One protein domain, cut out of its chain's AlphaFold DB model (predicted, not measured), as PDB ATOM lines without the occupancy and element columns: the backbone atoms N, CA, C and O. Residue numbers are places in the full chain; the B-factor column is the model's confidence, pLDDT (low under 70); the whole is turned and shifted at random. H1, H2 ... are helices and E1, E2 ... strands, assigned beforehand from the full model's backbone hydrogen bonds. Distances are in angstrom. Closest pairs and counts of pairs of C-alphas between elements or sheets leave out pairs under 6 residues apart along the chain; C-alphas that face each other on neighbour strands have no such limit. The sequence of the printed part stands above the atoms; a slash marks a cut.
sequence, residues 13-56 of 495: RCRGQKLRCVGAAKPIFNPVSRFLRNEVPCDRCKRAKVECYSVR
ATOM      1  N   ARG A  13      48.333  -3.016  20.721       92.25
ATOM      2  CA  ARG A  13      47.994  -2.024  19.704       92.25
ATOM      3  C   ARG A  13      49.005  -0.880  19.659       92.25
ATOM      4  O   ARG A  13      49.484  -0.517  18.586       92.25
ATOM      5  N   CYS A  14      49.360  -0.327  20.822       94.69
ATOM      6  CA  CYS A  14      50.401   0.701  20.902       94.69
ATOM      7  C   CYS A  14      51.752   0.131  20.448       94.69
ATOM      8  O   CYS A  14      52.479   0.800  19.719       94.69
ATOM      9  N   ARG A  15      52.052  -1.125  20.800       92.62
ATOM     10  CA  ARG A  15      53.267  -1.826  20.373       92.62
ATOM     11  C   ARG A  15      53.326  -2.032  18.856       92.62
ATOM     12  O   ARG A  15      54.360  -1.741  18.261       92.62
ATOM     13  N   GLY A  16      52.232  -2.464  18.229       91.75
ATOM     14  CA  GLY A  16      52.123  -2.687  16.784       91.75
ATOM     15  C   GLY A  16      52.290  -1.407  15.969       91.75
ATOM     16  O   GLY A  16      52.880  -1.430  14.895       91.75
ATOM     17  N   GLN A  17      51.871  -0.266  16.524       92.69
ATOM     18  CA  GLN A  17      52.083   1.050  15.914       92.69
ATOM     19  C   GLN A  17      53.406   1.720  16.335       92.69
ATOM     20  O   GLN A  17      53.666   2.853  15.940       92.69
ATOM     21  N   LYS A  18      54.248   1.048  17.138       92.50
ATOM     22  CA  LYS A  18      55.487   1.600  17.727       92.50
ATOM     23  C   LYS A  18      55.263   2.899  18.524       92.50
ATOM     24  O   LYS A  18      56.128   3.769  18.585       92.50
ATOM     25  N   LEU A  19      54.102   3.030  19.163       90.81
ATOM     26  CA  LEU A  19      53.712   4.181  19.975       90.81
ATOM     27  C   LEU A  19      53.891   3.876  21.466       90.81
ATOM     28  O   LEU A  19      53.697   2.749  21.923       90.81
ATOM     29  N   ARG A  20      54.208   4.905  22.262       90.12
ATOM     30  CA  ARG A  20      54.199   4.782  23.726       90.12
ATOM     31  C   ARG A  20      52.760   4.703  24.237       90.12
ATOM     32  O   ARG A  20      51.911   5.517  23.859       90.12
ATOM     33  N   CYS A  21      52.512   3.724  25.104       92.69
ATOM     34  CA  CYS A  21      51.262   3.583  25.840       92.69
ATOM     35  C   CYS A  21      51.252   4.594  26.996       92.69
ATOM     36  O   CYS A  21      52.258   4.729  27.691       92.69
ATOM     37  N   VAL A  22      50.149   5.321  27.174       90.44
ATOM     38  CA  VAL A  22      49.984   6.327  28.236       90.44
ATOM     39  C   VAL A  22      48.795   5.904  29.093       90.44
ATOM     40  O   VAL A  22      47.728   5.622  28.548       90.44
ATOM     41  N   GLY A  23      49.002   5.803  30.406       84.06
ATOM     42  CA  GLY A  23      48.002   5.334  31.369       84.06
ATOM     43  C   GLY A  23      48.262   3.917  31.889       84.06
ATOM     44  O   GLY A  23      48.917   3.093  31.245       84.06
ATOM     45  N   ALA A  24      47.754   3.634  33.089       72.69
ATOM     46  CA  ALA A  24      47.826   2.314  33.700       72.69
ATOM     47  C   ALA A  24      46.743   1.414  33.094       72.69
ATOM     48  O   ALA A  24      45.674   1.246  33.674       72.69
ATOM     49  N   ALA A  25      47.019   0.831  31.926       66.88
ATOM     50  CA  ALA A  25      46.225  -0.292  31.445       66.88
ATOM     51  C   ALA A  25      46.274  -1.387  32.524       66.88
ATOM     52  O   ALA A  25      47.342  -1.932  32.830       66.88
ATOM     53  N   LYS A  26      45.139  -1.619  33.185       75.44
ATOM     54  CA  LYS A  26      44.988  -2.663  34.193       75.44
ATOM     55  C   LYS A  26      44.365  -3.862  33.475       75.44
ATOM     56  O   LYS A  26      43.200  -3.777  33.085       75.44
ATOM     57  N   PRO A  27      45.136  -4.925  33.198       72.44
ATOM     58  CA  PRO A  27      44.574  -6.110  32.574       72.44
ATOM     59  C   PRO A  27      43.572  -6.747  33.536       72.44
ATOM     60  O   PRO A  27      43.894  -6.934  34.711       72.44
ATOM     61  N   ILE A  28      42.385  -7.098  33.038       75.50
ATOM     62  CA  ILE A  28      41.486  -7.990  33.770       75.50
ATOM     63  C   ILE A  28      42.118  -9.375  33.693       75.50
ATOM     64  O   ILE A  28      42.426  -9.865  32.603       75.50
ATOM     65  N   PHE A  29      42.377  -9.990  34.843       70.75
ATOM     66  CA  PHE A  29      42.869 -11.360  34.876       70.75
ATOM     67  C   PHE A  29      41.711 -12.288  34.503       70.75
ATOM     68  O   PHE A  29      40.836 -12.536  35.320       70.75
ATOM     69  N   ASN A  30      41.706 -12.790  33.268       75.81
ATOM     70  CA  ASN A  30      40.846 -13.897  32.867       75.81
ATOM     71  C   ASN A  30      41.739 -15.144  32.685       75.81
ATOM     72  O   ASN A  30      42.649 -15.099  31.851       75.81
ATOM     73  N   PRO A  31      41.552 -16.220  33.474       66.50
ATOM     74  CA  PRO A  31      42.392 -17.417  33.401       66.50
ATOM     75  C   PRO A  31      42.203 -18.225  32.106       66.50
ATOM     76  O   PRO A  31      43.115 -18.951  31.719       66.50
ATOM     77  N   VAL A  32      41.072 -18.070  31.413       68.62
ATOM     78  CA  VAL A  32      40.694 -18.892  30.251       68.62
ATOM     79  C   VAL A  32      41.127 -18.247  28.925       68.62
ATOM     80  O   VAL A  32      41.420 -18.937  27.947       68.62
ATOM     81  N   SER A  33      41.238 -16.915  28.874       72.44
ATOM     82  CA  SER A  33      41.566 -16.182  27.644       72.44
ATOM     83  C   SER A  33      43.050 -15.808  27.538       72.44
ATOM     84  O   SER A  33      43.628 -15.175  28.424       72.44
ATOM     85  N   ARG A  34      43.668 -16.093  26.381       68.12
ATOM     86  CA  ARG A  34      45.001 -15.555  26.025       68.12
ATOM     87  C   ARG A  34      44.985 -14.044  25.756       68.12
ATOM     88  O   ARG A  34      46.037 -13.404  25.830       68.12
ATOM     89  N   PHE A  35      43.814 -13.484  25.447       71.12
ATOM     90  CA  PHE A  35      43.605 -12.053  25.262       71.12
ATOM     91  C   PHE A  35      43.150 -11.434  26.580       71.12
ATOM     92  O   PHE A  35      42.028 -11.668  27.031       71.12
ATOM     93  N   LEU A  36      44.008 -10.612  27.184       72.56
ATOM     94  CA  LEU A  36      43.617  -9.805  28.330       72.56
ATOM     95  C   LEU A  36      43.004  -8.510  27.797       72.56
ATOM     96  O   LEU A  36      43.713  -7.626  27.297       72.56
ATOM     97  N   ARG A  37      41.676  -8.397  27.896       77.56
ATOM     98  CA  ARG A  37      41.025  -7.089  27.798       77.56
ATOM     99  C   ARG A  37      41.461  -6.260  29.003       77.56
ATOM    100  O   ARG A  37      41.523  -6.753  30.132       77.56
ATOM    101  N   ASN A  38      41.835  -5.011  28.753       78.19
ATOM    102  CA  ASN A  38      42.157  -4.094  29.838       78.19
ATOM    103  C   ASN A  38      40.852  -3.497  30.370       78.19
ATOM    104  O   ASN A  38      40.065  -2.983  29.581       78.19
ATOM    105  N   GLU A  39      40.659  -3.542  31.690       80.81
ATOM    106  CA  GLU A  39      39.507  -2.955  32.396       80.81
ATOM    107  C   GLU A  39      39.400  -1.462  32.087       80.81
ATOM    108  O   GLU A  39      38.329  -0.905  31.872       80.81
ATOM    109  N   VAL A  40      40.571  -0.829  31.992       88.06
ATOM    110  CA  VAL A  40      40.730   0.570  31.625       88.06
ATOM    111  C   VAL A  40      41.608   0.641  30.372       88.06
ATOM    112  O   VAL A  40      42.784   0.253  30.430       88.06
ATOM    113  N   PRO A  41      41.082   1.121  29.227       91.06
ATOM    114  CA  PRO A  41      41.889   1.321  28.031       91.06
ATOM    115  C   PRO A  41      42.929   2.417  28.275       91.06
ATOM    116  O   PRO A  41      42.674   3.387  28.988       91.06
ATOM    117  N   CYS A  42      44.103   2.298  27.650       94.38
ATOM    118  CA  CYS A  42      45.102   3.364  27.717       94.38
ATOM    119  C   CYS A  42      44.570   4.653  27.062       94.38
ATOM    120  O   CYS A  42      43.719   4.596  26.168       94.38
ATOM    121  N   ASP A  43      45.104   5.816  27.440       94.50
ATOM    122  CA  ASP A  43      44.605   7.121  26.978       94.50
ATOM    123  C   ASP A  43      44.603   7.243  25.452       94.50
ATOM    124  O   ASP A  43      43.727   7.877  24.861       94.50
ATOM    125  N   ARG A  44      45.570   6.602  24.786       93.69
ATOM    126  CA  ARG A  44      45.674   6.606  23.325       93.69
ATOM    127  C   ARG A  44      44.560   5.782  22.675       93.69
ATOM    128  O   ARG A  44      43.916   6.274  21.752       93.69
ATOM    129  N   CYS A  45      44.301   4.569  23.166       95.00
ATOM    130  CA  CYS A  45      43.187   3.743  22.692       95.00
ATOM    131  C   CYS A  45      41.835   4.399  23.003       95.00
ATOM    132  O   CYS A  45      40.955   4.422  22.145       95.00
ATOM    133  N   LYS A  46      41.706   5.026  24.179       95.44
ATOM    134  CA  LYS A  46      40.516   5.788  24.573       95.44
ATOM    135  C   LYS A  46      40.235   6.947  23.609       95.44
ATOM    136  O   LYS A  46      39.116   7.072  23.124       95.44
ATOM    137  N   ARG A  47      41.247   7.759  23.268       95.00
ATOM    138  CA  ARG A  47      41.108   8.865  22.293       95.00
ATOM    139  C   ARG A  47      40.785   8.380  20.884       95.00
ATOM    140  O   ARG A  47      40.024   9.033  20.182       95.00
ATOM    141  N   ALA A  48      41.339   7.239  20.487       94.31
ATOM    142  CA  ALA A  48      41.059   6.628  19.192       94.31
ATOM    143  C   ALA A  48      39.713   5.876  19.144       94.31
ATOM    144  O   ALA A  48      39.381   5.345  18.090       94.31
ATOM    145  N   LYS A  49      38.945   5.832  20.250       94.19
ATOM    146  CA  LYS A  49      37.679   5.086  20.388       94.19
ATOM    147  C   LYS A  49      37.799   3.630  19.939       94.19
ATOM    148  O   LYS A  49      36.955   3.107  19.222       94.19
ATOM    149  N   VAL A  50      38.888   2.986  20.344       93.50
ATOM    150  CA  VAL A  50      39.219   1.633  19.907       93.50
ATOM    151  C   VAL A  50      39.587   0.728  21.069       93.50
ATOM    152  O   VAL A  50      40.114   1.177  22.089       93.50
ATOM    153  N   GLU A  51      39.363  -0.571  20.886       93.06
ATOM    154  CA  GLU A  51      39.635  -1.574  21.908       93.06
ATOM    155  C   GLU A  51      41.135  -1.664  22.257       93.06
ATOM    156  O   GLU A  51      42.019  -1.611  21.391       93.06
ATOM    157  N   CYS A  52      41.421  -1.777  23.559       93.19
ATOM    158  CA  CYS A  52      42.766  -1.857  24.124       93.19
ATOM    159  C   CYS A  52      43.004  -3.249  24.721       93.19
ATOM    160  O   CYS A  52      42.557  -3.530  25.833       93.19
ATOM    161  N   TYR A  53      43.773  -4.090  24.033       91.69
ATOM    162  CA  TYR A  53      44.102  -5.447  24.479       91.69
ATOM    163  C   TYR A  53      45.609  -5.642  24.690       91.69
ATOM    164  O   TYR A  53      46.437  -4.944  24.093       91.69
ATOM    165  N   SER A  54      45.943  -6.596  25.557       87.75
ATOM    166  CA  SER A  54      47.307  -7.065  25.802       87.75
ATOM    167  C   SER A  54      47.322  -8.596  25.779       87.75
ATOM    168  O   SER A  54      46.551  -9.249  26.478       87.75
ATOM    169  N   VAL A  55      48.204  -9.187  24.988       81.88
ATOM    170  CA  VAL A  55      48.442 -10.621  24.885       81.88
ATOM    171  C   VAL A  55      49.557 -10.956  25.862       81.88
ATOM    172  O   VAL A  55      50.617 -10.318  25.875       81.88
ATOM    173  N   ARG A  56      49.332 -11.957  26.719       73.81
ATOM    174  CA  ARG A  56      50.406 -12.449  27.587       73.81
ATOM    175  C   ARG A  56      51.553 -12.960  26.714       73.81
ATOM    176  O   ARG A  56      51.300 -13.769  25.819       73.81
TER     177      ARG A  56
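Overview. This is residues 13 to 56 of the 495 residues of the protein "C6 finger domain-containing protein" of Pochonia chlamydosporia 170 (UniProt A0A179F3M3). A small two-stranded sheet, E1 and E2, sits beside two very short helices, H1 and H2, which lie toward one end of the long axis. A long loop, residues 17 to 34, runs from H1 along the length of the domain to the far end and folds back there into E1. The printed part has 44 residues, with two named helices and two named strands in the order H1, E1, H2, E2; the sheet has the order E1 - E2 and is antiparallel. The class is mixed, helices and strands, with under half of the residues in named elements. The whole is compact, with a radius of gyration of the C-alphas of 10.2 A, and its outline is elongated, spanning 28 by 18 by 16 A.

Along the chain. E1 is residues 35 to 40 and measures 14.4 A from first to last C-alpha, starting at C-alpha 35 at (43.605, -12.053, 25.262). E2 is residues 53 to 55, 6.8 A long, and ends with C-alpha 55 at (48.442, -10.621, 24.885). H2 is residues 43 to 47, 6.1 A long. H1 is residues 13 to 16, 5.1 A long, and begins with C-alpha 13 at (47.994, -2.024, 19.704).

Arrangement. E1 and E2 are antiparallel neighbours, with 142 degrees between their N-to-C directions. The C-alphas of Arg 37 and Tyr 53 face each other at 4.8 A. N 36 and O 54 are within hydrogen-bond range at 3.0 A, and so are N 54 and O 36, also at 3.0 A. A short pairing outside the named strands joins residues 26 to 27 to residues 38 to 40 of E1, antiparallel. The closest C-alphas of H1 and E2 are those of Arg 13 and Tyr 53, 7.0 A apart. H1 and H2 are close but not clearly touching; their closest C-alphas, those of Cys 14 and Arg 44, are 7.9 A apart. In H2 every O i to N i+4 pair is within hydrogen-bond range, while H1 is too short for such a pair and has its 1 O i to N i+3 pair within range.

Size, cuts and confidence. The two C-alphas farthest apart are those of Val 32 and Arg 47, at 28.9 A. The printed part, residues 13 to 56, has no cut. The link from H1 to E1 is long, with 18 residues; the links from E1 to H2 and from H2 to E2 are tight. The mean pLDDT of the printed part is 84.6, and the model's confidence is low, under 70, at residue 25, residues 31 to 32 and residue 34.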